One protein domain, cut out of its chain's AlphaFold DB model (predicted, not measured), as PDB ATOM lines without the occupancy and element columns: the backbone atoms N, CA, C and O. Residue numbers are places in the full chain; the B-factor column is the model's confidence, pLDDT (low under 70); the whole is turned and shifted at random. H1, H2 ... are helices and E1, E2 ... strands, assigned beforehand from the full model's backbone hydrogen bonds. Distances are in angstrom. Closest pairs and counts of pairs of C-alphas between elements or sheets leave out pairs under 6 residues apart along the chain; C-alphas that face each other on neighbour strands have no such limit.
ATOM      1  N   LEU A   5      25.244 -19.190 -60.215       95.50
ATOM      2  CA  LEU A   5      25.855 -17.970 -59.698       95.50
ATOM      3  C   LEU A   5      25.006 -16.787 -60.163       95.50
ATOM      4  O   LEU A   5      24.940 -16.506 -61.357       95.50
ATOM      5  N   LEU A   6      24.337 -16.128 -59.224       95.38
ATOM      6  CA  LEU A   6      23.446 -15.004 -59.489       95.38
ATOM      7  C   LEU A   6      24.007 -13.747 -58.835       95.38
ATOM      8  O   LEU A   6      24.482 -13.792 -57.700       95.38
ATOM      9  N   PHE A   7      23.912 -12.628 -59.545       95.88
ATOM     10  CA  PHE A   7      24.338 -11.319 -59.069       95.88
ATOM     11  C   PHE A   7      23.148 -10.367 -59.042       95.88
ATOM     12  O   PHE A   7      22.500 -10.153 -60.065       95.88
ATOM     13  N   ASN A   8      22.913  -9.739 -57.895       96.38
ATOM     14  CA  ASN A   8      22.118  -8.524 -57.807       96.38
ATOM     15  C   ASN A   8      23.078  -7.327 -57.787       96.38
ATOM     16  O   ASN A   8      23.670  -6.983 -56.755       96.38
ATOM     17  N   TRP A   9      23.311  -6.766 -58.975       95.75
ATOM     18  CA  TRP A   9      24.296  -5.715 -59.203       95.75
ATOM     19  C   TRP A   9      23.892  -4.405 -58.540       95.75
ATOM     20  O   TRP A   9      22.791  -3.895 -58.730       95.75
ATOM     21  N   HIS A  10      24.829  -3.805 -57.809       95.31
ATOM     22  CA  HIS A  10      24.679  -2.420 -57.389       95.31
ATOM     23  C   HIS A  10      24.819  -1.492 -58.600       95.31
ATOM     24  O   HIS A  10      25.728  -1.688 -59.404       95.31
ATOM     25  N   ALA A  11      24.018  -0.424 -58.686       94.62
ATOM     26  CA  ALA A  11      24.069   0.529 -59.807       94.62
ATOM     27  C   ALA A  11      25.485   1.098 -60.045       94.62
ATOM     28  O   ALA A  11      25.966   1.188 -61.169       94.62
ATOM     29  N   ASN A  12      26.215   1.391 -58.965       94.50
ATOM     30  CA  ASN A  12      27.608   1.859 -59.043       94.50
ATOM     31  C   ASN A  12      28.617   0.823 -59.579       94.50
ATOM     32  O   ASN A  12      29.782   1.167 -59.787       94.50
ATOM     33  N   HIS A  13      28.212  -0.434 -59.761       95.38
ATOM     34  CA  HIS A  13      29.028  -1.511 -60.320       95.38
ATOM     35  C   HIS A  13      28.603  -1.878 -61.757       95.38
ATOM     36  O   HIS A  13      29.069  -2.884 -62.283       95.38
ATOM     37  N   GLU A  14      27.777  -1.063 -62.428       94.25
ATOM     38  CA  GLU A  14      27.331  -1.329 -63.806       94.25
ATOM     39  C   GLU A  14      28.502  -1.444 -64.796       94.25
ATOM     40  O   GLU A  14      28.515  -2.325 -65.649       94.25
ATOM     41  N   ALA A  15      29.546  -0.626 -64.629       92.69
ATOM     42  CA  ALA A  15      30.774  -0.715 -65.424       92.69
ATOM     43  C   ALA A  15      31.452  -2.095 -65.338       92.69
ATOM     44  O   ALA A  15      32.028  -2.567 -66.315       92.69
ATOM     45  N   LEU A  16      31.373  -2.746 -64.174       94.56
ATOM     46  CA  LEU A  16      31.914  -4.086 -63.974       94.56
ATOM     47  C   LEU A  16      31.037  -5.141 -64.652       94.56
ATOM     48  O   LEU A  16      31.563  -6.033 -65.305       94.56
ATOM     49  N   LYS A  17      29.711  -5.011 -64.557       94.69
ATOM     50  CA  LYS A  17      28.774  -5.882 -65.272       94.69
ATOM     51  C   LYS A  17      28.997  -5.819 -66.789       94.69
ATOM     52  O   LYS A  17      29.161  -6.858 -67.421       94.69
ATOM     53  N   GLN A  18      29.100  -4.613 -67.349       94.25
ATOM     54  CA  GLN A  18      29.370  -4.404 -68.777       94.25
ATOM     55  C   GLN A  18      30.716  -4.994 -69.211       94.25
ATOM     56  O   GLN A  18      30.806  -5.576 -70.287       94.25
ATOM     57  N   ALA A  19      31.755  -4.880 -68.377       93.12
ATOM     58  CA  ALA A  19      33.060  -5.474 -68.664       93.12
ATOM     59  C   ALA A  19      32.987  -7.003 -68.826       93.12
ATOM     60  O   ALA A  19      33.656  -7.556 -69.695       93.12
ATOM     61  N   LEU A  20      32.157  -7.679 -68.025       91.19
ATOM     62  CA  LEU A  20      31.945  -9.128 -68.126       91.19
ATOM     63  C   LEU A  20      31.151  -9.495 -69.384       91.19
ATOM     64  O   LEU A  20      31.490 -10.454 -70.067       91.19
ATOM     65  N   GLU A  21      30.121  -8.714 -69.720       92.31
ATOM     66  CA  GLU A  21      29.325  -8.907 -70.943       92.31
ATOM     67  C   GLU A  21      30.153  -8.694 -72.220       92.31
ATOM     68  O   GLU A  21      29.884  -9.320 -73.243       92.31
ATOM     69  N   GLN A  22      31.171  -7.834 -72.151       93.00
ATOM     70  CA  GLN A  22      32.126  -7.569 -73.230       93.00
ATOM     71  C   GLN A  22      33.326  -8.529 -73.236       93.00
ATOM     72  O   GLN A  22      34.212  -8.369 -74.072       93.00
ATOM     73  N   ASP A  23      33.367  -9.498 -72.314       90.06
ATOM     74  CA  ASP A  23      34.467 -10.454 -72.135       90.06
ATOM     75  C   ASP A  23      35.848  -9.775 -72.039       90.06
ATOM     76  O   ASP A  23      36.842 -10.212 -72.626       90.06
ATOM     77  N   ILE A  24      35.917  -8.671 -71.283       90.62
ATOM     78  CA  ILE A  24      37.188  -8.026 -70.945       90.62
ATOM     79  C   ILE A  24      38.059  -9.023 -70.174       90.62
ATOM     80  O   ILE A  24      37.600  -9.640 -69.213       90.62
ATOM     81  N   GLN A  25      39.330  -9.157 -70.566       88.62
ATOM     82  CA  GLN A  25      40.282 -10.054 -69.898       88.62
ATOM     83  C   GLN A  25      41.182  -9.328 -68.891       88.62
ATOM     84  O   GLN A  25      41.570  -9.913 -67.878       88.62
ATOM     85  N   GLU A  26      41.495  -8.054 -69.140       91.81
ATOM     86  CA  GLU A  26      42.455  -7.289 -68.346       91.81
ATOM     87  C   GLU A  26      41.755  -6.395 -67.308       91.81
ATOM     88  O   GLU A  26      40.889  -5.587 -67.653       91.81
ATOM     89  N   PRO A  27      42.155  -6.444 -66.022       92.19
ATOM     90  CA  PRO A  27      41.518  -5.654 -64.965       92.19
ATOM     91  C   PRO A  27      41.662  -4.135 -65.157       92.19
ATOM     92  O   PRO A  27      40.910  -3.370 -64.552       92.19
ATOM     93  N   ARG A  28      42.632  -3.691 -65.968       93.25
ATOM     94  CA  ARG A  28      42.882  -2.272 -66.277       93.25
ATOM     95  C   ARG A  28      41.867  -1.683 -67.254       93.25
ATOM     96  O   ARG A  28      41.647  -0.476 -67.218       93.25
ATOM     97  N   ASP A  29      41.226  -2.524 -68.055       93.69
ATOM     98  CA  ASP A  29      40.268  -2.091 -69.074       93.69
ATOM     99  C   ASP A  29      38.858  -1.899 -68.489       93.69
ATOM    100  O   ASP A  29      37.955  -1.359 -69.133       93.69
ATOM    101  N   VAL A  30      38.659  -2.293 -67.226       93.50
ATOM    102  CA  VAL A  30      37.400  -2.100 -66.509       93.50
ATOM    103  C   VAL A  30      37.232  -0.627 -66.150       93.50
ATOM    104  O   VAL A  30      38.006  -0.052 -65.379       93.50
ATOM    105  N   LYS A  31      36.156  -0.022 -66.663       94.06
ATOM    106  CA  LYS A  31      35.814   1.376 -66.382       94.06
ATOM    107  C   LYS A  31      35.650   1.641 -64.870       94.06
ATOM    108  O   LYS A  31      35.382   0.725 -64.080       94.06
ATOM    109  N   PRO A  32      35.800   2.902 -64.425       92.81
ATOM    110  CA  PRO A  32      35.635   3.263 -63.020       92.81
ATOM    111  C   PRO A  32      34.294   2.797 -62.427       92.81
ATOM    112  O   PRO A  32      33.233   2.996 -63.009       92.81
ATOM    113  N   THR A  33      34.364   2.194 -61.242       92.00
ATOM    114  CA  THR A  33      33.230   1.750 -60.422       92.00
ATOM    115  C   THR A  33      33.112   2.646 -59.191       92.00
ATOM    116  O   THR A  33      34.105   3.182 -58.688       92.00
ATOM    117  N   GLY A  34      31.888   2.831 -58.698       88.06
ATOM    118  CA  GLY A  34      31.627   3.608 -57.487       88.06
ATOM    119  C   GLY A  34      31.676   2.767 -56.206       88.06
ATOM    120  O   GLY A  34      32.071   1.605 -56.195       88.06
ATOM    121  N   LYS A  35      31.260   3.370 -55.087       88.62
ATOM    122  CA  LYS A  35      31.102   2.664 -53.804       88.62
ATOM    123  C   LYS A  35      29.768   1.917 -53.782       88.62
ATOM    124  O   LYS A  35      28.756   2.484 -54.179       88.62
ATOM    125  N   GLY A  36      29.743   0.697 -53.264       89.81
ATOM    126  CA  GLY A  36      28.512  -0.078 -53.125       89.81
ATOM    127  C   GLY A  36      28.794  -1.536 -52.793       89.81
ATOM    128  O   GLY A  36      29.951  -1.937 -52.641       89.81
ATOM    129  N   TRP A  37      27.723  -2.315 -52.681       93.56
ATOM    130  CA  TRP A  37      27.770  -3.762 -52.489       93.56
ATOM    131  C   TRP A  37      26.928  -4.438 -53.563       93.56
ATOM    132  O   TRP A  37      25.726  -4.197 -53.628       93.56
ATOM    133  N   THR A  38      27.558  -5.273 -54.387       96.19
ATOM    134  CA  THR A  38      26.847  -6.232 -55.242       96.19
ATOM    135  C   THR A  38      26.617  -7.493 -54.431       96.19
ATOM    136  O   THR A  38      27.560  -8.017 -53.834       96.19
ATOM    137  N   TYR A  39      25.383  -7.983 -54.428       96.06
ATOM    138  CA  TYR A  39      24.996  -9.186 -53.700       96.06
ATOM    139  C   TYR A  39      25.081 -10.377 -54.642       96.06
ATOM    140  O   TYR A  39      24.784 -10.266 -55.832       96.06
ATOM    141  N   VAL A  40      25.536 -11.505 -54.118       96.62
ATOM    142  CA  VAL A  40      25.793 -12.722 -54.875       96.62
ATOM    143  C   VAL A  40      25.211 -13.916 -54.139       96.62
ATOM    144  O   VAL A  40      25.315 -14.028 -52.918       96.62
ATOM    145  N   THR A  41      24.617 -14.830 -54.888       96.50
ATOM    146  CA  THR A  41      24.180 -16.133 -54.386       96.50
ATOM    147  C   THR A  41      24.672 -17.214 -55.324       96.50
ATOM    148  O   THR A  41      24.597 -17.072 -56.544       96.50
ATOM    149  N   PHE A  42      25.132 -18.318 -54.757       96.12
ATOM    150  CA  PHE A  42      25.519 -19.512 -55.480       96.12
ATOM    151  C   PHE A  42      24.780 -20.705 -54.889       96.12
ATOM    152  O   PHE A  42      25.225 -21.330 -53.925       96.12
ATOM    153  N   VAL A  43      23.597 -20.979 -55.433       92.25
ATOM    154  CA  VAL A  43      22.613 -21.877 -54.816       92.25
ATOM    155  C   VAL A  43      22.011 -22.845 -55.825       92.25
ATOM    156  O   VAL A  43      22.126 -22.683 -57.040       92.25
ATOM    157  N   ARG A  44      21.386 -23.897 -55.295       91.69
ATOM    158  CA  ARG A  44      20.637 -24.894 -56.060       91.69
ATOM    159  C   ARG A  44      19.331 -24.279 -56.603       91.69
ATOM    160  O   ARG A  44      18.701 -23.522 -55.868       91.69
ATOM    161  N   PRO A  45      18.877 -24.615 -57.822       88.69
ATOM    162  CA  PRO A  45      17.527 -24.273 -58.276       88.69
ATOM    163  C   PRO A  45      16.446 -24.653 -57.250       88.69
ATOM    164  O   PRO A  45      16.520 -25.730 -56.658       88.69
ATOM    165  N   GLY A  46      15.475 -23.762 -57.022       87.88
ATOM    166  CA  GLY A  46      14.398 -23.947 -56.037       87.88
ATOM    167  C   GLY A  46      14.809 -23.749 -54.570       87.88
ATOM    168  O   GLY A  46      14.009 -24.009 -53.672       87.88
ATOM    169  N   THR A  47      16.043 -23.303 -54.302       89.50
ATOM    170  CA  THR A  47      16.480 -22.952 -52.940       89.50
ATOM    171  C   THR A  47      15.690 -21.747 -52.441       89.50
ATOM    172  O   THR A  47      15.657 -20.710 -53.096       89.50
ATOM    173  N   ARG A  48      15.077 -21.858 -51.263       89.00
ATOM    174  CA  ARG A  48      14.337 -20.760 -50.628       89.00
ATOM    175  C   ARG A  48      15.277 -19.903 -49.788       89.00
ATOM    176  O   ARG A  48      16.182 -20.433 -49.149       89.00
ATOM    177  N   ALA A  49      14.995 -18.604 -49.697       88.44
ATOM    178  CA  ALA A  49      15.769 -17.680 -48.867       88.44
ATOM    179  C   ALA A  49      15.914 -18.171 -47.416       88.44
ATOM    180  O   ALA A  49      17.015 -18.172 -46.878       88.44
ATOM    181  N   SER A  50      14.836 -18.696 -46.824       86.69
ATOM    182  CA  SER A  50      14.812 -19.216 -45.450       86.69
ATOM    183  C   SER A  50      15.683 -20.455 -45.205       86.69
ATOM    184  O   SER A  50      15.827 -20.873 -44.064       86.69
ATOM    185  N   GLN A  51      16.203 -21.101 -46.254       84.00
ATOM    186  CA  GLN A  51      17.104 -22.252 -46.122       84.00
ATOM    187  C   GLN A  51      18.568 -21.832 -45.995       84.00
ATOM    188  O   GLN A  51      19.396 -22.640 -45.599       84.00
ATOM    189  N   VAL A  52      18.900 -20.602 -46.391       84.31
ATOM    190  CA  VAL A  52      20.294 -20.171 -46.549       84.31
ATOM    191  C   VAL A  52      20.562 -18.879 -45.792       84.31
ATOM    192  O   VAL A  52      21.600 -18.748 -45.148       84.31
ATOM    193  N   LEU A  53      19.644 -17.914 -45.875       87.38
ATOM    194  CA  LEU A  53      19.776 -16.665 -45.144       87.38
ATOM    195  C   LEU A  53      19.589 -16.924 -43.659       87.38
ATOM    196  O   LEU A  53      18.675 -17.621 -43.227       87.38
ATOM    197  N   PHE A  54      20.457 -16.292 -42.888       82.81
ATOM    198  CA  PHE A  54      20.336 -16.259 -41.449       82.81
ATOM    199  C   PHE A  54      19.048 -15.530 -41.016       82.81
ATOM    200  O   PHE A  54      18.683 -14.499 -41.591       82.81
ATOM    201  N   ASP A  55      18.403 -16.056 -39.973       86.31
ATOM    202  CA  ASP A  55      17.206 -15.488 -39.355       86.31
ATOM    203  C   ASP A  55      17.565 -14.362 -38.368       86.31
ATOM    204  O   ASP A  55      17.851 -14.579 -37.185       86.31
ATOM    205  N   VAL A  56      17.561 -13.131 -38.892       88.06
ATOM    206  CA  VAL A  56      17.873 -11.911 -38.135       88.06
ATOM    207  C   VAL A  56      16.906 -11.691 -36.978       88.06
ATOM    208  O   VAL A  56      17.329 -11.243 -35.909       88.06
ATOM    209  N   ASP A  57      15.635 -12.035 -37.161       89.88
ATOM    210  CA  ASP A  57      14.609 -11.824 -36.147       89.88
ATOM    211  C   ASP A  57      14.731 -12.852 -35.023       89.88
ATOM    212  O   ASP A  57      14.617 -12.495 -33.850       89.88
ATOM    213  N   GLN A  58      15.086 -14.096 -35.348       89.88
ATOM    214  CA  GLN A  58      15.399 -15.105 -34.340       89.88
ATOM    215  C   GLN A  58      16.609 -14.709 -33.481       89.88
ATOM    216  O   GLN A  58      16.584 -14.930 -32.272       89.88
ATOM    217  N   LEU A  59      17.663 -14.116 -34.054       88.94
ATOM    218  CA  LEU A  59      18.806 -13.639 -33.258       88.94
ATOM    219  C   LEU A  59      18.449 -12.458 -32.367       88.94
ATOM    220  O   LEU A  59      18.929 -12.392 -31.236       88.94
ATOM    221  N   ASP A  60      17.650 -11.523 -32.881       91.88
ATOM    222  CA  ASP A  60      17.147 -10.392 -32.105       91.88
ATOM    223  C   ASP A  60      16.352 -10.896 -30.894       91.88
ATOM    224  O   ASP A  60      16.633 -10.534 -29.749       91.88
ATOM    225  N   GLN A  61      15.413 -11.814 -31.139       94.44
ATOM    226  CA  GLN A  61      14.597 -12.410 -30.091       94.44
ATOM    227  C   GLN A  61      15.451 -13.197 -29.094       94.44
ATOM    228  O   GLN A  61      15.325 -12.993 -27.891       94.44
ATOM    229  N   LEU A  62      16.393 -14.014 -29.574       92.50
ATOM    230  CA  LEU A  62      17.298 -14.766 -28.711       92.50
ATOM    231  C   LEU A  62      18.144 -13.846 -27.823       92.50
ATOM    232  O   LEU A  62      18.348 -14.150 -26.647       92.50
ATOM    233  N   ALA A  63      18.644 -12.733 -28.365       92.06
ATOM    234  CA  ALA A  63      19.372 -11.749 -27.578       92.06
ATOM    235  C   ALA A  63      18.470 -11.165 -26.483       92.06
ATOM    236  O   ALA A  63      18.879 -11.140 -25.325       92.06
ATOM    237  N   LYS A  64      17.245 -10.744 -26.819       94.62
ATOM    238  CA  LYS A  64      16.272 -10.184 -25.864       94.62
ATOM    239  C   LYS A  64      15.912 -11.174 -24.755       94.62
ATOM    240  O   LYS A  64      15.994 -10.814 -23.582       94.62
ATOM    241  N   ASP A  65      15.607 -12.416 -25.117       95.94
ATOM    242  CA  ASP A  65      15.221 -13.479 -24.180       95.94
ATOM    243  C   ASP A  65      16.340 -13.806 -23.183       95.94
ATOM    244  O   ASP A  65      16.078 -14.128 -22.027       95.94
ATOM    245  N   ASN A  66      17.600 -13.660 -23.602       92.81
ATOM    246  CA  ASN A  66      18.772 -13.891 -22.758       92.81
ATOM    247  C   ASN A  66      19.310 -12.617 -22.082       92.81
ATOM    248  O   ASN A  66      20.455 -12.603 -21.632       92.81
ATOM    249  N   GLY A  67      18.542 -11.523 -22.027       93.81
ATOM    250  CA  GLY A  67      18.988 -10.276 -21.390       93.81
ATOM    251  C   GLY A  67      20.171  -9.609 -22.107       93.81
ATOM    252  O   GLY A  67      21.043  -9.024 -21.465       93.81
ATOM    253  N   PHE A  68      20.202  -9.713 -23.436       92.88
ATOM    254  CA  PHE A  68      21.263  -9.273 -24.348       92.88
ATOM    255  C   PHE A  68      22.586 -10.032 -24.201       92.88
ATOM    256  O   PHE A  68      23.677  -9.459 -24.280       92.88
ATOM    257  N   TYR A  69      22.479 -11.351 -24.049       91.50
ATOM    258  CA  TYR A  69      23.588 -12.289 -24.174       91.50
ATOM    259  C   TYR A  69      23.379 -13.199 -25.385       91.50
ATOM    260  O   TYR A  69      22.260 -13.608 -25.680       91.50
ATOM    261  N   LEU A  70      24.467 -13.531 -26.081       89.81
ATOM    262  CA  LEU A  70      24.453 -14.459 -27.211       89.81
ATOM    263  C   LEU A  70      25.286 -15.710 -26.904       89.81
ATOM    264  O   LEU A  70      26.435 -15.566 -26.474       89.81
ATOM    265  N   PRO A  71      24.757 -16.920 -27.160       87.25
ATOM    266  CA  PRO A  71      25.528 -18.153 -27.053       87.25
ATOM    267  C   PRO A  71      26.674 -18.208 -28.067       87.25
ATOM    268  O   PRO A  71      26.544 -17.736 -29.202       87.25
ATOM    269  N   LYS A  72      27.784 -18.848 -27.696       78.81
ATOM    270  CA  LYS A  72      28.952 -19.066 -28.564       78.81
ATOM    271  C   LYS A  72      28.578 -19.741 -29.883       78.81
ATOM    272  O   LYS A  72      29.091 -19.377 -30.938       78.81
ATOM    273  N   GLU A  73      27.681 -20.715 -29.816       79.00
ATOM    274  CA  GLU A  73      27.235 -21.543 -30.936       79.00
ATOM    275  C   GLU A  73      26.499 -20.699 -31.973       79.00
ATOM    276  O   GLU A  73      26.616 -20.925 -33.175       79.00
ATOM    277  N   VAL A  74      25.772 -19.678 -31.517       79.75
ATOM    278  CA  VAL A  74      25.109 -18.729 -32.407       79.75
ATOM    279  C   VAL A  74      26.148 -17.905 -33.142       79.75
ATOM    280  O   VAL A  74      26.025 -17.726 -34.344       79.75
ATOM    281  N   LEU A  75      27.213 -17.465 -32.476       74.25
ATOM    282  CA  LEU A  75      28.281 -16.690 -33.116       74.25
ATOM    283  C   LEU A  75      29.054 -17.511 -34.152       74.25
ATOM    284  O   LEU A  75      29.367 -16.982 -35.220       74.25
ATOM    285  N   ALA A  76      29.311 -18.790 -33.860       70.75
ATOM    286  CA  ALA A  76      29.956 -19.716 -34.789       70.75
ATOM    287  C   ALA A  76      29.164 -19.840 -36.102       70.75
ATOM    288  O   ALA A  76      29.731 -19.665 -37.176       70.75
ATOM    289  N   LYS A  77      27.829 -19.941 -36.030       71.69
ATOM    290  CA  LYS A  77      26.952 -19.973 -37.220       71.69
ATOM    291  C   LYS A  77      27.044 -18.738 -38.128       71.69
ATOM    292  O   LYS A  77      26.514 -18.761 -39.232       71.69
ATOM    293  N   HIS A  78      27.678 -17.653 -37.681       76.88
ATOM    294  CA  HIS A  78      27.835 -16.422 -38.459       76.88
ATOM    295  C   HIS A  78      29.246 -16.246 -39.034       76.88
ATOM    296  O   HIS A  78      29.581 -15.161 -39.527       76.88
ATOM    297  N   ASN A  79      30.090 -17.274 -38.943       82.81
ATOM    298  CA  ASN A  79      31.382 -17.296 -39.608       82.81
ATOM    299  C   ASN A  79      31.219 -17.075 -41.116       82.81
ATOM    300  O   ASN A  79      30.199 -17.402 -41.726       82.81
ATOM    301  N   LYS A  80      32.242 -16.479 -41.723       89.00
ATOM    302  CA  LYS A  80      32.248 -16.183 -43.153       89.00
ATOM    303  C   LYS A  80      33.640 -16.319 -43.738       89.00
ATOM    304  O   LYS A  80      34.638 -15.988 -43.090       89.00
ATOM    305  N   VAL A  81      33.682 -16.726 -44.995       92.31
ATOM    306  CA  VAL A  81      34.889 -16.673 -45.814       92.31
ATOM    307  C   VAL A  81      34.999 -15.270 -46.398       92.31
ATOM    308  O   VAL A  81      34.022 -14.698 -46.885       92.31
ATOM    309  N   VAL A  82      36.189 -14.690 -46.323       92.88
ATOM    310  CA  VAL A  82      36.514 -13.388 -46.896       92.88
ATOM    311  C   VAL A  82      37.609 -13.580 -47.925       92.88
ATOM    312  O   VAL A  82      38.713 -14.013 -47.604       92.88
ATOM    313  N   VAL A  83      37.313 -13.203 -49.164       94.25
ATOM    314  CA  VAL A  83      38.309 -13.097 -50.228       94.25
ATOM    315  C   VAL A  83      38.633 -11.625 -50.406       94.25
ATOM    316  O   VAL A  83      37.746 -10.805 -50.646       94.25
ATOM    317  N   THR A  84      39.903 -11.273 -50.250       93.50
ATOM    318  CA  THR A  84      40.386  -9.901 -50.405       93.50
ATOM    319  C   THR A  84      41.202  -9.792 -51.679       93.50
ATOM    320  O   THR A  84      42.174 -10.521 -51.840       93.50
ATOM    321  N   ALA A  85      40.828  -8.849 -52.540       93.81
ATOM    322  CA  ALA A  85      41.599  -8.440 -53.703       93.81
ATOM    323  C   ALA A  85      42.420  -7.192 -53.363       93.81
ATOM    324  O   ALA A  85      41.861  -6.168 -52.951       93.81
ATOM    325  N   LYS A  86      43.741  -7.274 -53.529       91.50
ATOM    326  CA  LYS A  86      44.686  -6.182 -53.264       91.50
ATOM    327  C   LYS A  86      45.561  -5.926 -54.477       91.50
ATOM    328  O   LYS A  86      45.892  -6.839 -55.223       91.50
ATOM    329  N   SER A  87      45.939  -4.672 -54.658       90.25
ATOM    330  CA  SER A  87      46.912  -4.269 -55.662       90.25
ATOM    331  C   SER A  87      47.459  -2.886 -55.340       90.25
ATOM    332  O   SER A  87      46.722  -2.052 -54.802       90.25
ATOM    333  N   GLU A  88      48.725  -2.660 -55.679       86.56
ATOM    334  CA  GLU A  88      49.371  -1.344 -55.638       86.56
ATOM    335  C   GLU A  88      49.144  -0.563 -56.944       86.56
ATOM    336  O   GLU A  88      48.928   0.647 -56.898       86.56
ATOM    337  N   ASP A  89      49.076  -1.264 -58.082       87.38
ATOM    338  CA  ASP A  89      48.993  -0.669 -59.426       87.38
ATOM    339  C   ASP A  89      47.581  -0.693 -60.030       87.38
ATOM    340  O   ASP A  89      47.277   0.039 -60.975       87.38
ATOM    341  N   ILE A  90      46.708  -1.567 -59.527       90.25
ATOM    342  CA  ILE A  90      45.348  -1.761 -60.032       90.25
ATOM    343  C   ILE A  90      44.353  -1.073 -59.105       90.25
ATOM    344  O   ILE A  90      44.248  -1.364 -57.910       90.25
ATOM    345  N   GLY A  91      43.573  -0.171 -59.698       89.69
ATOM    346  CA  GLY A  91      42.535   0.565 -58.996       89.69
ATOM    347  C   GLY A  91      41.371  -0.316 -58.514       89.69
ATOM    348  O   GLY A  91      41.252  -1.492 -58.868       89.69
ATOM    349  N   PRO A  92      40.439   0.263 -57.740       91.00
ATOM    350  CA  PRO A  92      39.343  -0.484 -57.132       91.00
ATOM    351  C   PRO A  92      38.434  -1.251 -58.099       91.00
ATOM    352  O   PRO A  92      37.910  -2.297 -57.723       91.00
ATOM    353  N   SER A  93      38.246  -0.754 -59.326       93.44
ATOM    354  CA  SER A  93      37.495  -1.465 -60.370       93.44
ATOM    355  C   SER A  93      38.144  -2.790 -60.738       93.44
ATOM    356  O   SER A  93      37.469  -3.814 -60.732       93.44
ATOM    357  N   GLY A  94      39.453  -2.788 -60.998       93.88
ATOM    358  CA  GLY A  94      40.182  -4.007 -61.339       93.88
ATOM    359  C   GLY A  94      40.264  -4.987 -60.164       93.88
ATOM    360  O   GLY A  94      40.195  -6.196 -60.360       93.88
ATOM    361  N   GLN A  95      40.299  -4.486 -58.923       94.06
ATOM    362  CA  GLN A  95      40.182  -5.334 -57.731       94.06
ATOM    363  C   GLN A  95      38.793  -5.993 -57.619       94.06
ATOM    364  O   GLN A  95      38.708  -7.181 -57.317       94.06
ATOM    365  N   LEU A  96      37.698  -5.261 -57.874       95.06
ATOM    366  CA  LEU A  96      36.352  -5.855 -57.921       95.06
ATOM    367  C   LEU A  96      36.219  -6.862 -59.067       95.06
ATOM    368  O   LEU A  96      35.630  -7.921 -58.877       95.06
ATOM    369  N   PHE A  97      36.798  -6.557 -60.227       95.56
ATOM    370  CA  PHE A  97      36.852  -7.471 -61.362       95.56
ATOM    371  C   PHE A  97      37.535  -8.789 -61.002       95.56
ATOM    372  O   PHE A  97      36.972  -9.851 -61.258       95.56
ATOM    373  N   ALA A  98      38.669  -8.739 -60.300       95.38
ATOM    374  CA  ALA A  98      39.346  -9.939 -59.818       95.38
ATOM    375  C   ALA A  98      38.449 -10.812 -58.921       95.38
ATOM    376  O   ALA A  98      38.442 -12.034 -59.060       95.38
ATOM    377  N   LEU A  99      37.644 -10.200 -58.044       96.81
ATOM    378  CA  LEU A  99      36.692 -10.932 -57.200       96.81
ATOM    379  C   LEU A  99      35.580 -11.599 -58.016       96.81
ATOM    380  O   LEU A  99      35.141 -12.692 -57.662       96.81
ATOM    381  N   VAL A 100      35.129 -10.977 -59.107       96.56
ATOM    382  CA  VAL A 100      34.133 -11.603 -59.987       96.56
ATOM    383  C   VAL A 100      34.740 -12.759 -60.774       96.56
ATOM    384  O   VAL A 100      34.147 -13.833 -60.804       96.56
ATOM    385  N   ARG A 101      35.951 -12.607 -61.320       96.00
ATOM    386  CA  ARG A 101      36.658 -13.712 -61.994       96.00
ATOM    387  C   ARG A 101      36.928 -14.882 -61.048       96.00
ATOM    388  O   ARG A 101      36.790 -16.041 -61.439       96.00
ATOM    389  N   PHE A 102      37.230 -14.592 -59.784       97.38
ATOM    390  CA  PHE A 102      37.303 -15.605 -58.734       97.38
ATOM    391  C   PHE A 102      35.962 -16.338 -58.553       97.38
ATOM    392  O   PHE A 102      35.941 -17.566 -58.520       97.38
ATOM    393  N   LEU A 103      34.839 -15.612 -58.484       97.56
ATOM    394  CA  LEU A 103      33.501 -16.205 -58.364       97.56
ATOM    395  C   LEU A 103      33.126 -17.065 -59.578       97.56
ATOM    396  O   LEU A 103      32.559 -18.141 -59.404       97.56
ATOM    397  N   GLU A 104      33.467 -16.637 -60.794       95.88
ATOM    398  CA  GLU A 104      33.261 -17.422 -62.019       95.88
ATOM    399  C   GLU A 104      34.068 -18.726 -61.989       95.88
ATOM    400  O   GLU A 104      33.529 -19.801 -62.269       95.88
ATOM    401  N   ALA A 105      35.342 -18.661 -61.584       96.00
ATOM    402  CA  ALA A 105      36.182 -19.842 -61.406       96.00
ATOM    403  C   ALA A 105      35.626 -20.776 -60.316       96.00
ATOM    404  O   ALA A 105      35.582 -21.997 -60.503       96.00
ATOM    405  N   PHE A 106      35.128 -20.208 -59.214       97.06
ATOM    406  CA  PHE A 106      34.468 -20.953 -58.147       97.06
ATOM    407  C   PHE A 106      33.214 -21.670 -58.633       97.06
ATOM    408  O   PHE A 106      33.070 -22.877 -58.428       97.06
ATOM    409  N   ALA A 107      32.331 -20.963 -59.333       95.88
ATOM    410  CA  ALA A 107      31.110 -21.535 -59.879       95.88
ATOM    411  C   ALA A 107      31.406 -22.626 -60.916       95.88
ATOM    412  O   ALA A 107      30.771 -23.683 -60.905       95.88
ATOM    413  N   LYS A 108      32.416 -22.426 -61.772       94.88
ATOM    414  CA  LYS A 108      32.852 -23.435 -62.745       94.88
ATOM    415  C   LYS A 108      33.280 -24.736 -62.064       94.88
ATOM    416  O   LYS A 108      32.922 -25.808 -62.547       94.88
ATOM    417  N   ARG A 109      34.000 -24.652 -60.940       94.19
ATOM    418  CA  ARG A 109      34.451 -25.820 -60.166       94.19
ATOM    419  C   ARG A 109      33.314 -26.500 -59.396       94.19
ATOM    420  O   ARG A 109      33.240 -27.723 -59.394       94.19
ATOM    421  N   ASN A 110      32.435 -25.714 -58.772       95.81
ATOM    422  CA  ASN A 110      31.522 -26.187 -57.722       95.81
ATOM    423  C   ASN A 110      30.034 -26.192 -58.122       95.81
ATOM    424  O   ASN A 110      29.150 -26.338 -57.270       95.81
ATOM    425  N   SER A 111      29.719 -25.983 -59.407       95.12
ATOM    426  CA  SER A 111      28.324 -25.931 -59.876       95.12
ATOM    427  C   SER A 111      27.640 -27.289 -59.837       95.12
ATOM    428  O   SER A 111      26.447 -27.338 -59.565       95.12
ATOM    429  N   ASP A 112      28.367 -28.379 -60.068       93.62
ATOM    430  CA  ASP A 112      27.826 -29.735 -60.027       93.62
ATOM    431  C   ASP A 112      27.541 -30.168 -58.580       93.62
ATOM    432  O   ASP A 112      28.457 -30.380 -57.781       93.62
ATOM    433  N   THR A 113      26.258 -30.288 -58.231       88.62
ATOM    434  CA  THR A 113      25.820 -30.646 -56.873       88.62
ATOM    435  C   THR A 113      26.232 -32.047 -56.466       88.62
ATOM    436  O   THR A 113      26.303 -32.321 -55.276       88.62
ATOM    437  N   ASP A 114      26.497 -32.921 -57.432       89.25
ATOM    438  CA  ASP A 114      26.778 -34.325 -57.153       89.25
ATOM    439  C   ASP A 114      28.265 -34.496 -56.789       89.25
ATOM    440  O   ASP A 114      28.631 -35.391 -56.035       89.25
ATOM    441  N   LYS A 115      29.118 -33.574 -57.263       88.44
ATOM    442  CA  LYS A 115      30.558 -33.516 -56.955       88.44
ATOM    443  C   LYS A 115      30.894 -32.605 -55.779       88.44
ATOM    444  O   LYS A 115      31.905 -32.811 -55.122       88.44
ATOM    445  N   ALA A 116      30.071 -31.586 -55.546       87.69
ATOM    446  CA  ALA A 116      30.266 -30.589 -54.502       87.69
ATOM    447  C   ALA A 116      28.928 -30.344 -53.779       87.69
ATOM    448  O   ALA A 116      28.258 -29.349 -54.056       87.69
ATOM    449  N   PRO A 117      28.457 -31.241 -52.897       83.06
ATOM    450  CA  PRO A 117      27.083 -31.211 -52.382       83.06
ATOM    451  C   PRO A 117      26.771 -30.044 -51.436       83.06
ATOM    452  O   PRO A 117      25.620 -29.606 -51.387       83.06
ATOM    453  N   VAL A 118      27.778 -29.456 -50.783       85.38
ATOM    454  CA  VAL A 118      27.587 -28.440 -49.726       85.38
ATOM    455  C   VAL A 118      28.268 -27.088 -49.996       85.38
ATOM    456  O   VAL A 118      28.181 -26.181 -49.183       85.38
ATOM    457  N   SER A 119      28.863 -26.872 -51.172       87.69
ATOM    458  CA  SER A 119      29.599 -25.630 -51.501       87.69
ATOM    459  C   SER A 119      28.714 -24.433 -51.902       87.69
ATOM    460  O   SER A 119      29.144 -23.565 -52.666       87.69
ATOM    461  N   GLY A 120      27.450 -24.409 -51.467       92.06
ATOM    462  CA  GLY A 120      26.540 -23.290 -51.726       92.06
ATOM    463  C   GLY A 120      26.807 -22.118 -50.783       92.06
ATOM    464  O   GLY A 120      27.169 -22.329 -49.628       92.06
ATOM    465  N   PHE A 121      26.617 -20.886 -51.255       94.19
ATOM    466  CA  PHE A 121      26.811 -19.696 -50.424       94.19
ATOM    467  C   PHE A 121      25.915 -18.528 -50.844       94.19
ATOM    468  O   PHE A 121      25.405 -18.468 -51.965       94.19
ATOM    469  N   TYR A 122      25.785 -17.555 -49.949       94.19
ATOM    470  CA  TYR A 122      25.320 -16.202 -50.245       94.19
ATOM    471  C   TYR A 122      26.362 -15.201 -49.760       94.19
ATOM    472  O   TYR A 122      27.170 -15.495 -48.884       94.19
ATOM    473  N   GLY A 123      26.412 -14.021 -50.355       93.88
ATOM    474  CA  GLY A 123      27.505 -13.110 -50.083       93.88
ATOM    475  C   GLY A 123      27.381 -11.765 -50.760       93.88
ATOM    476  O   GLY A 123      26.432 -11.475 -51.482       93.88
ATOM    477  N   LYS A 124      28.377 -10.919 -50.543       94.31
ATOM    478  CA  LYS A 124      28.444  -9.618 -51.201       94.31
ATOM    479  C   LYS A 124      29.879  -9.225 -51.470       94.31
ATOM    480  O   LYS A 124      30.754  -9.459 -50.634       94.31
ATOM    481  N   LEU A 125      30.107  -8.609 -52.624       94.81
ATOM    482  CA  LEU A 125      31.386  -8.015 -52.983       94.81
ATOM    483  C   LEU A 125      31.279  -6.500 -53.089       94.81
ATOM    484  O   LEU A 125      30.252  -5.945 -53.488       94.81
ATOM    485  N   GLY A 126      32.343  -5.823 -52.692       90.88
ATOM    486  CA  GLY A 126      32.316  -4.382 -52.547       90.88
ATOM    487  C   GLY A 126      33.434  -3.903 -51.651       90.88
ATOM    488  O   GLY A 126      34.595  -4.002 -52.023       90.88
ATOM    489  N   GLY A 127      33.045  -3.353 -50.500       77.31
ATOM    490  CA  GLY A 127      33.782  -2.414 -49.653       77.31
ATOM    491  C   GLY A 127      35.270  -2.665 -49.382       77.31
ATOM    492  O   GLY A 127      35.879  -3.668 -49.729       77.31
ATOM    493  N   SER A 128      35.888  -1.691 -48.719       64.19
ATOM    494  CA  SER A 128      37.286  -1.791 -48.307       64.19
ATOM    495  C   SER A 128      37.392  -2.524 -46.975       64.19
ATOM    496  O   SER A 128      36.803  -2.095 -45.981       64.19
ATOM    497  N   PHE A 129      38.163  -3.610 -46.947       48.94
ATOM    498  CA  PHE A 129      38.565  -4.254 -45.704       48.94
ATOM    499  C   PHE A 129      39.981  -3.800 -45.367       48.94
ATOM    500  O   PHE A 129      40.902  -3.961 -46.159       48.94
ATOM    501  N   ASN A 130      40.114  -3.234 -44.169       45.19
ATOM    502  CA  ASN A 130      41.328  -2.661 -43.595       45.19
ATOM    503  C   ASN A 130      41.719  -1.265 -44.131       45.19
ATOM    504  O   ASN A 130      42.108  -1.079 -45.278       45.19
ATOM    505  N   ARG A 131      41.674  -0.258 -43.245       52.25
ATOM    506  CA  ARG A 131      41.997   1.150 -43.560       52.25
ATOM    507  C   ARG A 131      43.453   1.360 -44.005       52.25
ATOM    508  O   ARG A 131      43.748   2.404 -44.574       52.25
ATOM    509  N   ARG A 132      44.348   0.398 -43.737       45.53
ATOM    510  CA  ARG A 132      45.779   0.483 -44.085       45.53
ATOM    511  C   ARG A 132      46.114  -0.021 -45.494       45.53
ATOM    512  O   ARG A 132      47.104   0.431 -46.049       45.53
ATOM    513  N   HIS A 133      45.277  -0.870 -46.101       49.09
ATOM    514  CA  HIS A 133      45.490  -1.388 -47.459       49.09
ATOM    515  C   HIS A 133      44.165  -1.341 -48.225       49.09
ATOM    516  O   HIS A 133      43.223  -2.050 -47.884       49.09
ATOM    517  N   LYS A 134      44.070  -0.470 -49.238       63.19
ATOM    518  CA  LYS A 134      42.850  -0.172 -50.014       63.19
ATOM    519  C   LYS A 134      42.454  -1.335 -50.947       63.19
ATOM    520  O   LYS A 134      42.440  -1.165 -52.159       63.19
ATOM    521  N   GLY A 135      42.159  -2.506 -50.388       81.75
ATOM    522  CA  GLY A 135      41.620  -3.649 -51.123       81.75
ATOM    523  C   GLY A 135      40.099  -3.589 -51.282       81.75
ATOM    524  O   GLY A 135      39.419  -2.740 -50.688       81.75
ATOM    525  N   ARG A 136      39.567  -4.525 -52.063       91.12
ATOM    526  CA  ARG A 136      38.133  -4.839 -52.171       91.12
ATOM    527  C   ARG A 136      37.884  -6.229 -51.615       91.12
ATOM    528  O   ARG A 136      38.780  -7.070 -51.659       91.12
ATOM    529  N   VAL A 137      36.692  -6.469 -51.077       92.06
ATOM    530  CA  VAL A 137      36.362  -7.780 -50.503       92.06
ATOM    531  C   VAL A 137      35.104  -8.386 -51.066       92.06
ATOM    532  O   VAL A 137      34.141  -7.682 -51.360       92.06
ATOM    533  N   LEU A 138      35.136  -9.709 -51.134       94.88
ATOM    534  CA  LEU A 138      34.001 -10.603 -51.234       94.88
ATOM    535  C   LEU A 138      33.829 -11.284 -49.875       94.88
ATOM    536  O   LEU A 138      34.777 -11.839 -49.324       94.88
ATOM    537  N   VAL A 139      32.615 -11.237 -49.347       92.88
ATOM    538  CA  VAL A 139      32.210 -11.945 -48.134       92.88
ATOM    539  C   VAL A 139      31.255 -13.059 -48.532       92.88
ATOM    540  O   VAL A 139      30.294 -12.781 -49.245       92.88
ATOM    541  N   MET A 140      31.505 -14.283 -48.074       93.75
ATOM    542  CA  MET A 140      30.723 -15.481 -48.385       93.75
ATOM    543  C   MET A 140      30.272 -16.159 -47.092       93.75
ATOM    544  O   MET A 140      31.087 -16.482 -46.228       93.75
ATOM    545  N   TYR A 141      28.973 -16.387 -46.985       90.88
ATOM    546  CA  TYR A 141      28.291 -17.068 -45.896       90.88
ATOM    547  C   TYR A 141      27.707 -18.380 -46.415       90.88
ATOM    548  O   TYR A 141      27.211 -18.436 -47.543       90.88
ATOM    549  N   ALA A 142      27.735 -19.417 -45.588       89.44
ATOM    550  CA  ALA A 142      27.140 -20.713 -45.891       89.44
ATOM    551  C   ALA A 142      26.026 -21.041 -44.886       89.44
ATOM    552  O   ALA A 142      25.814 -20.307 -43.924       89.44
ATOM    553  N   GLU A 143      25.312 -22.139 -45.126       83.50
ATOM    554  CA  GLU A 143      24.199 -22.597 -44.280       83.50
ATOM    555  C   GLU A 143      24.660 -23.023 -42.872       83.50
ATOM    556  O   GLU A 143      23.941 -22.853 -41.890       83.50
ATOM    557  N   ASN A 144      25.869 -23.576 -42.766       82.44
ATOM    558  CA  ASN A 144      26.462 -24.065 -41.522       82.44
ATOM    559  C   ASN A 144      27.998 -24.108 -41.624       82.44
ATOM    560  O   ASN A 144      28.561 -23.871 -42.696       82.44
ATOM    561  N   ASP A 145      28.668 -24.426 -40.512       84.25
ATOM    562  CA  ASP A 145      30.135 -24.449 -40.426       84.25
ATOM    563  C   ASP A 145      30.777 -25.471 -41.376       84.25
ATOM    564  O   ASP A 145      31.773 -25.155 -42.016       84.25
ATOM    565  N   GLU A 146      30.200 -26.665 -41.528       87.25
ATOM    566  CA  GLU A 146      30.717 -27.689 -42.451       87.25
ATOM    567  C   GLU A 146      30.695 -27.184 -43.900       87.25
ATOM    568  O   GLU A 146      31.709 -27.196 -44.597       87.25
ATOM    569  N   SER A 147      29.560 -26.624 -44.322       89.25
ATOM    570  CA  SER A 147      29.407 -26.014 -45.645       89.25
ATOM    571  C   SER A 147      30.365 -24.833 -45.832       89.25
ATOM    572  O   SER A 147      30.915 -24.636 -46.917       89.25
ATOM    573  N   LEU A 148      30.600 -24.046 -44.777       90.69
ATOM    574  CA  LEU A 148      31.522 -22.916 -44.819       90.69
ATOM    575  C   LEU A 148      32.979 -23.366 -44.978       90.69
ATOM    576  O   LEU A 148      33.722 -22.744 -45.740       90.69
ATOM    577  N   LEU A 149      33.387 -24.436 -44.295       91.69
ATOM    578  CA  LEU A 149      34.720 -25.022 -44.434       91.69
ATOM    579  C   LEU A 149      34.944 -25.580 -45.845       91.69
ATOM    580  O   LEU A 149      36.017 -25.389 -46.408       91.69
ATOM    581  N   GLU A 150      33.923 -26.166 -46.465       93.44
ATOM    582  CA  GLU A 150      33.984 -26.622 -47.861       93.44
ATOM    583  C   GLU A 150      34.086 -25.458 -48.860       93.44
ATOM    584  O   GLU A 150      34.827 -25.514 -49.852       93.44
ATOM    585  N   VAL A 151      33.381 -24.356 -48.585       95.12
ATOM    586  CA  VAL A 151      33.538 -23.100 -49.333       95.12
ATOM    587  C   VAL A 151      34.953 -22.540 -49.156       95.12
ATOM    588  O   VAL A 151      35.558 -22.127 -50.148       95.12
ATOM    589  N   MET A 152      35.501 -22.560 -47.938       95.25
ATOM    590  CA  MET A 152      36.868 -22.118 -47.646       95.25
ATOM    591  C   MET A 152      37.901 -22.955 -48.402       95.25
ATOM    592  O   MET A 152      38.698 -22.395 -49.150       95.25
ATOM    593  N   ALA A 153      37.854 -24.281 -48.268       94.94
ATOM    594  CA  ALA A 153      38.795 -25.189 -48.919       94.94
ATOM    595  C   ALA A 153      38.768 -25.016 -50.445       94.94
ATOM    596  O   ALA A 153      39.804 -24.941 -51.109       94.94
ATOM    597  N   SER A 154      37.570 -24.861 -51.018       95.75
ATOM    598  CA  SER A 154      37.419 -24.519 -52.431       95.75
ATOM    599  C   SER A 154      38.069 -23.177 -52.773       95.75
ATOM    600  O   SER A 154      38.801 -23.081 -53.760       95.75
ATOM    601  N   ALA A 155      37.818 -22.140 -51.973       96.62
ATOM    602  CA  ALA A 155      38.375 -20.811 -52.184       96.62
ATOM    603  C   ALA A 155      39.912 -20.809 -52.128       96.62
ATOM    604  O   ALA A 155      40.537 -20.193 -52.990       96.62
ATOM    605  N   GLU A 156      40.518 -21.535 -51.188       96.00
ATOM    606  CA  GLU A 156      41.975 -21.689 -51.064       96.00
ATOM    607  C   GLU A 156      42.603 -22.388 -52.273       96.00
ATOM    608  O   GLU A 156      43.699 -22.025 -52.693       96.00
ATOM    609  N   ILE A 157      41.898 -23.345 -52.885       95.38
ATOM    610  CA  ILE A 157      42.347 -23.996 -54.123       95.38
ATOM    611  C   ILE A 157      42.244 -23.038 -55.316       95.38
ATOM    612  O   ILE A 157      43.125 -23.015 -56.178       95.38
ATOM    613  N   ILE A 158      41.160 -22.263 -55.396       95.44
ATOM    614  CA  ILE A 158      40.848 -21.423 -56.559       95.44
ATOM    615  C   ILE A 158      41.665 -20.132 -56.572       95.44
ATOM    616  O   ILE A 158      42.129 -19.731 -57.637       95.44
ATOM    617  N   ALA A 159      41.855 -19.481 -55.424       94.50
ATOM    618  CA  ALA A 159      42.555 -18.201 -55.330       94.50
ATOM    619  C   ALA A 159      43.932 -18.187 -56.033       94.50
ATOM    620  O   ALA A 159      44.137 -17.305 -56.864       94.50
ATOM    621  N   PRO A 160      44.844 -19.162 -55.824       92.06
ATOM    622  CA  PRO A 160      46.132 -19.190 -56.524       92.06
ATOM    623  C   PRO A 160      46.023 -19.574 -58.011       92.06
ATOM    624  O   PRO A 160      46.936 -19.297 -58.791       92.06
ATOM    625  N   GLN A 161      44.927 -20.220 -58.425       91.12
ATOM    626  CA  GLN A 161      44.670 -20.590 -59.824       91.12
ATOM    627  C   GLN A 161      44.048 -19.435 -60.618       91.12
ATOM    628  O   GLN A 161      44.247 -19.333 -61.831       91.12
ATOM    629  N   CYS A 162      43.314 -18.550 -59.943       88.81
ATOM    630  CA  CYS A 162      42.710 -17.357 -60.513       88.81
ATOM    631  C   CYS A 162      43.769 -16.253 -60.671       88.81
ATOM    632  O   CYS A 162      43.857 -15.317 -59.880       88.81
ATOM    633  N   LYS A 163      44.619 -16.390 -61.694       83.75
ATOM    634  CA  LYS A 163      45.656 -15.400 -62.006       83.75
ATOM    635  C   LYS A 163      45.029 -14.176 -62.668       83.75
ATOM    636  O   LYS A 163      44.684 -14.226 -63.845       83.75
ATOM    637  N   ILE A 164      44.914 -13.085 -61.916       88.75
ATOM    638  CA  ILE A 164      44.476 -11.783 -62.427       88.75
ATOM    639  C   ILE A 164      45.686 -10.845 -62.465       88.75
ATOM    640  O   ILE A 164      46.284 -10.603 -61.411       88.75
ATOM    641  N   PRO A 165      46.083 -10.328 -63.642       89.00
ATOM    642  CA  PRO A 165      47.269  -9.489 -63.770       89.00
ATOM    643  C   PRO A 165      47.281  -8.319 -62.779       89.00
ATOM    644  O   PRO A 165      46.382  -7.479 -62.754       89.00
ATOM    645  N   GLY A 166      48.314  -8.274 -61.937       89.94
ATOM    646  CA  GLY A 166      48.517  -7.198 -60.970       89.94
ATOM    647  C   GLY A 166      47.569  -7.196 -59.768       89.94
ATOM    648  O   GLY A 166      47.599  -6.222 -59.024       89.94
ATOM    649  N   VAL A 167      46.745  -8.226 -59.538       93.38
ATOM    650  CA  VAL A 167      45.878  -8.320 -58.348       93.38
ATOM    651  C   VAL A 167      46.196  -9.579 -57.545       93.38
ATOM    652  O   VAL A 167      46.159 -10.690 -58.062       93.38
ATOM    653  N   GLU A 168      46.463  -9.403 -56.256       93.44
ATOM    654  CA  GLU A 168      46.639 -10.486 -55.292       93.44
ATOM    655  C   GLU A 168      45.293 -10.833 -54.644       93.44
ATOM    656  O   GLU A 168      44.587  -9.949 -54.144       93.44
ATOM    657  N   LEU A 169      44.951 -12.124 -54.629       94.56
ATOM    658  CA  LEU A 169      43.790 -12.660 -53.923       94.56
ATOM    659  C   LEU A 169      44.241 -13.408 -52.669       94.56
ATOM    660  O   LEU A 169      44.991 -14.377 -52.751       94.56
ATOM    661  N   THR A 170      43.729 -12.997 -51.512       93.25
ATOM    662  CA  THR A 170      43.948 -13.697 -50.236       93.25
ATOM    663  C   THR A 170      42.621 -14.170 -49.665       93.25
ATOM    664  O   THR A 170      41.658 -13.400 -49.661       93.25
ATOM    665  N   VAL A 171      42.584 -15.387 -49.130       94.19
ATOM    666  CA  VAL A 171      41.392 -15.986 -48.517       94.19
ATOM    667  C   VAL A 171      41.596 -16.084 -47.006       94.19
ATOM    668  O   VAL A 171      42.686 -16.416 -46.546       94.19
ATOM    669  N   SER A 172      40.564 -15.781 -46.222       91.44
ATOM    670  CA  SER A 172      40.566 -15.990 -44.775       91.44
ATOM    671  C   SER A 172      39.175 -16.327 -44.250       91.44
ATOM    672  O   SER A 172      38.164 -15.963 -44.849       91.44
ATOM    673  N   ILE A 173      39.117 -16.984 -43.092       87.81
ATOM    674  CA  ILE A 173      37.888 -17.079 -42.301       87.81
ATOM    675  C   ILE A 173      37.861 -15.913 -41.321       87.81
ATOM    676  O   ILE A 173      38.867 -15.561 -40.702       87.81
ATOM    677  N   THR A 174      36.689 -15.309 -41.171       80.69
ATOM    678  CA  THR A 174      36.441 -14.308 -40.139       80.69
ATOM    679  C   THR A 174      35.159 -14.644 -39.398       80.69
ATOM    680  O   THR A 174      34.191 -15.123 -39.992       80.69
ATOM    681  N   ASN A 175      35.144 -14.370 -38.099       71.38
ATOM    682  CA  ASN A 175      33.995 -14.702 -37.272       71.38
ATOM    683  C   ASN A 175      32.908 -13.620 -37.375       71.38
ATOM    684  O   ASN A 175      33.205 -12.420 -37.392       71.38
ATOM    685  N   ALA A 176      31.654 -14.077 -37.389       63.78
ATOM    686  CA  ALA A 176      30.408 -13.322 -37.246       63.78
ATOM    687  C   ALA A 176      30.080 -12.205 -38.270       63.78
ATOM    688  O   ALA A 176      30.873 -11.809 -39.135       63.78
ATOM    689  N   LEU A 177      28.861 -11.646 -38.168       62.53
ATOM    690  CA  LEU A 177      28.505 -10.369 -38.803       62.53
ATOM    691  C   LEU A 177      29.582  -9.346 -38.440       62.53
ATOM    692  O   LEU A 177      29.961  -9.232 -37.282       62.53
ATOM    693  N   SER A 178      30.104  -8.616 -39.425       60.03
ATOM    694  CA  SER A 178      31.388  -7.889 -39.345       60.03
ATOM    695  C   SER A 178      31.544  -6.951 -38.141       60.03
ATOM    696  O   SER A 178      32.666  -6.592 -37.783       60.03
ATOM    697  N   ALA A 179      30.429  -6.536 -37.541       63.94
ATOM    698  CA  ALA A 179      30.384  -5.702 -36.355       63.94
ATOM    699  C   ALA A 179      30.068  -6.464 -35.054       63.94
ATOM    700  O   ALA A 179      30.543  -6.012 -34.017       63.94
ATOM    701  N   LEU A 180      29.349  -7.599 -35.082       69.81
ATOM    702  CA  LEU A 180      28.886  -8.319 -33.883       69.81
ATOM    703  C   LEU A 180      30.012  -8.672 -32.896       69.81
ATOM    704  O   LEU A 180      29.877  -8.288 -31.739       69.81
ATOM    705  N   PRO A 181      31.153  -9.268 -33.298       65.00
ATOM    706  CA  PRO A 181      32.286  -9.534 -32.402       65.00
ATOM    707  C   PRO A 181      32.725  -8.320 -31.596       65.00
ATOM    708  O   PRO A 181      32.959  -8.386 -30.395       65.00
ATOM    709  N   ARG A 182      32.758  -7.158 -32.258       69.25
ATOM    710  CA  ARG A 182      33.193  -5.898 -31.654       69.25
ATOM    711  C   ARG A 182      32.172  -5.337 -30.679       69.25
ATOM    712  O   ARG A 182      32.503  -4.375 -29.990       69.25
ATOM    713  N   LEU A 183      30.953  -5.866 -30.659       80.31
ATOM    714  CA  LEU A 183      29.874  -5.503 -29.743       80.31
ATOM    715  C   LEU A 183      29.772  -6.461 -28.560       80.31
ATOM    716  O   LEU A 183      28.995  -6.189 -27.652       80.31
ATOM    717  N   LEU A 184      30.556  -7.537 -28.540       79.75
ATOM    718  CA  LEU A 184      30.485  -8.557 -27.507       79.75
ATOM    719  C   LEU A 184      31.623  -8.403 -26.495       79.75
ATOM    720  O   LEU A 184      32.782  -8.194 -26.857       79.75
ATOM    721  N   THR A 185      31.290  -8.487 -25.212       82.38
ATOM    722  CA  THR A 185      32.272  -8.523 -24.125       82.38
ATOM    723  C   THR A 185      33.002  -9.858 -24.140       82.38
ATOM    724  O   THR A 185      32.367 -10.903 -24.240       82.38
ATOM    725  N   GLY A 186      34.331  -9.819 -24.025       69.00
ATOM    726  CA  GLY A 186      35.150 -11.020 -23.861       69.00
ATOM    727  C   GLY A 186      35.298 -11.894 -25.113       69.00
ATOM    728  O   GLY A 186      35.974 -12.915 -25.063       69.00
ATOM    729  N   PHE A 187      34.705 -11.505 -26.247       72.38
ATOM    730  CA  PHE A 187      34.753 -12.298 -27.480       72.38
ATOM    731  C   PHE A 187      36.181 -12.448 -28.030       72.38
ATOM    732  O   PHE A 187      36.635 -13.560 -28.296       72.38
ATOM    733  N   ASP A 188      36.913 -11.337 -28.142       64.62
ATOM    734  CA  ASP A 188      38.307 -11.339 -28.607       64.62
ATOM    735  C   ASP A 188      39.320 -11.517 -27.458       64.62
ATOM    736  O   ASP A 188      40.518 -11.631 -27.710       64.62
ATOM    737  N   ASP A 189      38.862 -11.617 -26.207       70.50
ATOM    738  CA  ASP A 189      39.701 -11.685 -25.005       70.50
ATOM    739  C   ASP A 189      40.147 -13.140 -24.713       70.50
ATOM    740  O   ASP A 189      39.298 -14.017 -24.508       70.50
ATOM    741  N   PRO A 190      41.456 -13.455 -24.746       74.50
ATOM    742  CA  PRO A 190      41.961 -14.792 -24.433       74.50
ATOM    743  C   PRO A 190      41.715 -15.231 -22.982       74.50
ATOM    744  O   PRO A 190      41.463 -16.414 -22.754       74.50
ATOM    745  N   GLU A 191      41.757 -14.308 -22.016       76.88
ATOM    746  CA  GLU A 191      41.520 -14.607 -20.599       76.88
ATOM    747  C   GLU A 191      40.045 -14.915 -20.364       76.88
ATOM    748  O   GLU A 191      39.702 -15.891 -19.708       76.88
ATOM    749  N   TYR A 192      39.147 -14.152 -20.989       73.56
ATOM    750  CA  TYR A 192      37.720 -14.453 -20.911       73.56
ATOM    751  C   TYR A 192      37.396 -15.823 -21.522       73.56
ATOM    752  O   TYR A 192      36.613 -16.589 -20.962       73.56
ATOM    753  N   ARG A 193      38.034 -16.186 -22.641       69.94
ATOM    754  CA  ARG A 193      37.855 -17.504 -23.271       69.94
ATOM    755  C   ARG A 193      38.376 -18.655 -22.412       69.94
ATOM    756  O   ARG A 193      37.759 -19.720 -22.422       69.94
ATOM    757  N   SER A 194      39.461 -18.460 -21.660       76.06
ATOM    758  CA  SER A 194      40.005 -19.503 -20.779       76.06
ATOM    759  C   SER A 194      39.090 -19.816 -19.589       76.06
ATOM    760  O   SER A 194      39.154 -20.922 -19.058       76.06
ATOM    761  N   THR A 195      38.169 -18.910 -19.234       80.56
ATOM    762  CA  THR A 195      37.135 -19.169 -18.213       80.56
ATOM    763  C   THR A 195      36.086 -20.205 -18.638       80.56
ATOM    764  O   THR A 195      35.310 -20.663 -17.803       80.56
ATOM    765  N   GLY A 196      36.029 -20.569 -19.927       79.56
ATOM    766  CA  GLY A 196      35.009 -21.475 -20.460       79.56
ATOM    767  C   GLY A 196      33.649 -20.814 -20.709       79.56
ATOM    768  O   GLY A 196      32.661 -21.520 -20.890       79.56
ATOM    769  N   ALA A 197      33.578 -19.477 -20.734       80.62
ATOM    770  CA  ALA A 197      32.339 -18.747 -20.985       80.62
ATOM    771  C   ALA A 197      31.672 -19.157 -22.315       80.62
ATOM    772  O   ALA A 197      32.274 -19.093 -23.391       80.62
ATOM    773  N   THR A 198      30.398 -19.550 -22.234       85.25
ATOM    774  CA  THR A 198      29.563 -19.949 -23.381       85.25
ATOM    775  C   THR A 198      28.577 -18.863 -23.812       85.25
ATOM    776  O   THR A 198      27.987 -18.970 -24.882       85.25
ATOM    777  N   MET A 199      28.426 -17.799 -23.017       87.44
ATOM    778  CA  MET A 199      27.500 -16.689 -23.248       87.44
ATOM    779  C   MET A 199      28.263 -15.366 -23.298       87.44
ATOM    780  O   MET A 199      29.037 -15.059 -22.393       87.44
ATOM    781  N   PHE A 200      28.014 -14.557 -24.326       88.00
ATOM    782  CA  PHE A 200      28.710 -13.291 -24.554       88.00
ATOM    783  C   PHE A 200      27.750 -12.113 -24.443       88.00
ATOM    784  O   PHE A 200      26.741 -12.056 -25.145       88.00
ATOM    785  N   LYS A 201      28.077 -11.147 -23.580       90.44
ATOM    786  CA  LYS A 201      27.253  -9.952 -23.359       90.44
ATOM    787  C   LYS A 201      27.365  -8.979 -24.530       90.44
ATOM    788  O   LYS A 201      28.475  -8.614 -24.907       90.44
ATOM    789  N   ILE A 202      26.242  -8.466 -25.021       91.25
ATOM    790  CA  ILE A 202      26.203  -7.320 -25.936       91.25
ATOM    791  C   ILE A 202      26.440  -6.039 -25.127       91.25
ATOM    792  O   ILE A 202      25.658  -5.681 -24.248       91.25
ATOM    793  N   LYS A 203      27.538  -5.336 -25.410       90.69
ATOM    794  CA  LYS A 203      27.945  -4.125 -24.676       90.69
ATOM    795  C   LYS A 203      27.251  -2.846 -25.145       90.69
ATOM    796  O   LYS A 203      27.253  -1.855 -24.425       90.69
ATOM    797  N   ASP A 204      26.705  -2.864 -26.358       91.19
ATOM    798  CA  ASP A 204      26.032  -1.733 -26.995       91.19
ATOM    799  C   ASP A 204      24.820  -2.255 -27.774       91.19
ATOM    800  O   ASP A 204      24.931  -2.710 -28.915       91.19
ATOM    801  N   VAL A 205      23.666  -2.239 -27.104       91.94
ATOM    802  CA  VAL A 205      22.393  -2.745 -27.636       91.94
ATOM    803  C   VAL A 205      21.903  -1.898 -28.812       91.94
ATOM    804  O   VAL A 205      21.405  -2.439 -29.796       91.94
ATOM    805  N   THR A 206      22.096  -0.580 -28.762       91.88
ATOM    806  CA  THR A 206      21.700   0.325 -29.850       91.88
ATOM    807  C   THR A 206      22.447  -0.016 -31.132       91.88
ATOM    808  O   THR A 206      21.844  -0.192 -32.193       91.88
ATOM    809  N   LYS A 207      23.770  -0.176 -31.035       89.75
ATOM    810  CA  LYS A 207      24.591  -0.556 -32.183       89.75
ATOM    811  C   LYS A 207      24.335  -1.990 -32.635       89.75
ATOM    812  O   LYS A 207      24.430  -2.260 -33.827       89.75
ATOM    813  N   PHE A 208      23.995  -2.895 -31.718       90.50
ATOM    814  CA  PHE A 208      23.552  -4.244 -32.068       90.50
ATOM    815  C   PHE A 208      22.310  -4.202 -32.960       90.50
ATOM    816  O   PHE A 208      22.359  -4.740 -34.063       90.50
ATOM    817  N   HIS A 209      21.261  -3.478 -32.563       91.44
ATOM    818  CA  HIS A 209      20.068  -3.319 -33.398       91.44
ATOM    819  C   HIS A 209      20.376  -2.651 -34.742       91.44
ATOM    820  O   HIS A 209      19.889  -3.122 -35.759       91.44
ATOM    821  N   THR A 210      21.260  -1.644 -34.783       90.56
ATOM    822  CA  THR A 210      21.691  -1.041 -36.062       90.56
ATOM    823  C   THR A 210      22.277  -2.091 -37.014       90.56
ATOM    824  O   THR A 210      21.950  -2.112 -38.196       90.56
ATOM    825  N   VAL A 211      23.115  -2.998 -36.504       87.44
ATOM    826  CA  VAL A 211      23.708  -4.082 -37.307       87.44
ATOM    827  C   VAL A 211      22.650  -5.088 -37.765       87.44
ATOM    828  O   VAL A 211      22.740  -5.591 -38.886       87.44
ATOM    829  N   LEU A 212      21.653  -5.389 -36.927       89.75
ATOM    830  CA  LEU A 212      20.536  -6.249 -37.325       89.75
ATOM    831  C   LEU A 212      19.685  -5.589 -38.413       89.75
ATOM    832  O   LEU A 212      19.347  -6.239 -39.394       89.75
ATOM    833  N   ASP A 213      19.405  -4.294 -38.299       90.62
ATOM    834  CA  ASP A 213      18.638  -3.554 -39.300       90.62
ATOM    835  C   ASP A 213      19.375  -3.478 -40.641       90.62
ATOM    836  O   ASP A 213      18.766  -3.678 -41.692       90.62
ATOM    837  N   GLU A 214      20.697  -3.284 -40.629       88.12
ATOM    838  CA  GLU A 214      21.530  -3.406 -41.832       88.12
ATOM    839  C   GLU A 214      21.410  -4.806 -42.462       88.12
ATOM    840  O   GLU A 214      21.277  -4.931 -43.681       88.12
ATOM    841  N   ALA A 215      21.417  -5.870 -41.648       87.25
ATOM    842  CA  ALA A 215      21.249  -7.238 -42.135       87.25
ATOM    843  C   ALA A 215      19.844  -7.478 -42.721       87.25
ATOM    844  O   ALA A 215      19.736  -8.066 -43.799       87.25
ATOM    845  N   ARG A 216      18.782  -6.963 -42.082       89.81
ATOM    846  CA  ARG A 216      17.399  -7.005 -42.602       89.81
ATOM    847  C   ARG A 216      17.277  -6.286 -43.944       89.81
ATOM    848  O   ARG A 216      16.627  -6.790 -44.850       89.81
ATOM    849  N   GLN A 217      17.939  -5.142 -44.106       90.94
ATOM    850  CA  GLN A 217      17.967  -4.403 -45.375       90.94
ATOM    851  C   GLN A 217      18.758  -5.126 -46.473       90.94
ATOM    852  O   GLN A 217      18.548  -4.875 -47.661       90.94
ATOM    853  N   ASP A 218      19.688  -6.001 -46.099       90.44
ATOM    854  CA  ASP A 218      20.478  -6.801 -47.029       90.44
ATOM    855  C   ASP A 218      19.750  -8.059 -47.503       90.44
ATOM    856  O   ASP A 218      19.873  -8.405 -48.676       90.44
ATOM    857  N   GLN A 219      18.973  -8.715 -46.634       89.88
ATOM    858  CA  GLN A 219      18.221  -9.933 -46.958       89.88
ATOM    859  C   GLN A 219      17.439  -9.870 -48.290       89.88
ATOM    860  O   GLN A 219      17.639 -10.763 -49.117       89.88
ATOM    861  N   PRO A 220      16.619  -8.837 -48.581       92.44
ATOM    862  CA  PRO A 220      15.847  -8.782 -49.825       92.44
ATOM    863  C   PRO A 220      16.706  -8.548 -51.076       92.44
ATOM    864  O   PRO A 220      16.200  -8.639 -52.192       92.44
ATOM    865  N   LYS A 221      18.000  -8.232 -50.927       94.06
ATOM    866  CA  LYS A 221      18.915  -8.025 -52.057       94.06
ATOM    867  C   LYS A 221      19.531  -9.334 -52.552       94.06
ATOM    868  O   LYS A 221      20.089  -9.344 -53.650       94.06
ATOM    869  N   TYR A 222      19.445 -10.422 -51.790       94.19
ATOM    870  CA  TYR A 222      19.851 -11.745 -52.258       94.19
ATOM    871  C   TYR A 222      18.732 -12.357 -53.103       94.19
ATOM    872  O   TYR A 222      17.608 -12.524 -52.636       94.19
TER     873      TYR A 222
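AT A GLANCE: This is residues 5 to 222 of the 229 residues of an uncharacterized protein of Oligoflexales bacterium (UniProt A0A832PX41). What does it look like? A strongly twisted sheet of six antiparallel strands with H4 and H5 packed over one face, two layers, makes the larger lobe; the smaller holds the antiparallel pair E3 and E8 with H2, H3, H6 and H7, and long H8 reaches from it to the sheet. What is it built of? The 218 printed residues, mixed in class, hold eight named helices and eight named strands: E1 H1 E2 H2 E3 H3 E4 H4 E5 E6 H5 E7 H6 H7 E8 H8. The large sheet's order is E1 E2 E5 E6 E4 E7; the whole is compact, radius of gyration of the C-alphas 18.0 A, spans 53 by 42 by 32 A.

HOW THE PARTS SIT: How do the large sheet's strands pair? Edge strand E1, residues 5 to 8, pairs with E2, 38 to 43 (N 6 to O 41, 2.9 A), and E2 with E5, 121 to 126 (N 40 to O 123, 2.8 A). E5 forms a hairpin with E6, 136 to 141 (N 124 to O 139, 3.0 A); E6 pairs with E4, 80 to 86 (N 83 to O 138, 2.9 A), and E4 with edge strand E7, 168 to 174 (N 82 to O 172, 2.8 A). Which helices are on it? H4, residues 92 to 110, and H5, 145 to 158, are on the same face and touch, closest C-alphas Phe 106 and Ile 158, 6.6 A. E4, H4, E5 and E6, H5, E7 are split strand-helix-strand units, their two strands running the same way with another between, both crossovers right-handed. H1, residues 11 to 21, only grazes the sheet. What lies beyond? H8, residues 205 to 221, grazes the sheet with residues 218 to 221, and touches H2, 56 to 65 (C-alphas of Val 56 and Leu 212, 6.3 A; shallow tilt of 23 degrees, opposite ways), and H6, 180 to 183 (Leu 183 and Phe 208, 6.9 A). E3, 69 to 71, pairs with E8, 199 to 201 (N 70 to O 200, 2.9 A); H3, 72 to 76, and H7, 190 to 194, touch no helix. How regular are the helix backbones? Every O i to N i+4 pair is within hydrogen-bond range in H2, H3, H4, H5 and H7; H1 has 5 of 7, H8 11 of 13, and H6 is too short for one.

IN THESE COORDINATES: Where are the ends? C-alpha 5 of E1 is at (25.855, -17.970, -59.698), C-alpha 221 of H8 at (18.915, -8.025, -52.057). Which elements are long? H4 spans 26.9 A, H8 25.2 A, H5 19.6 A.

THE WHOLE: How far does it reach? The farthest C-alphas, Gln 22 and Thr 195, are 56.4 A apart; the printed part has no cut. Which links are long, and where is confidence low? H1 to E2 and E2 to H2 are long; residues 128 to 134, 176 to 182, 186, 188 and 193 are under pLDDT 70.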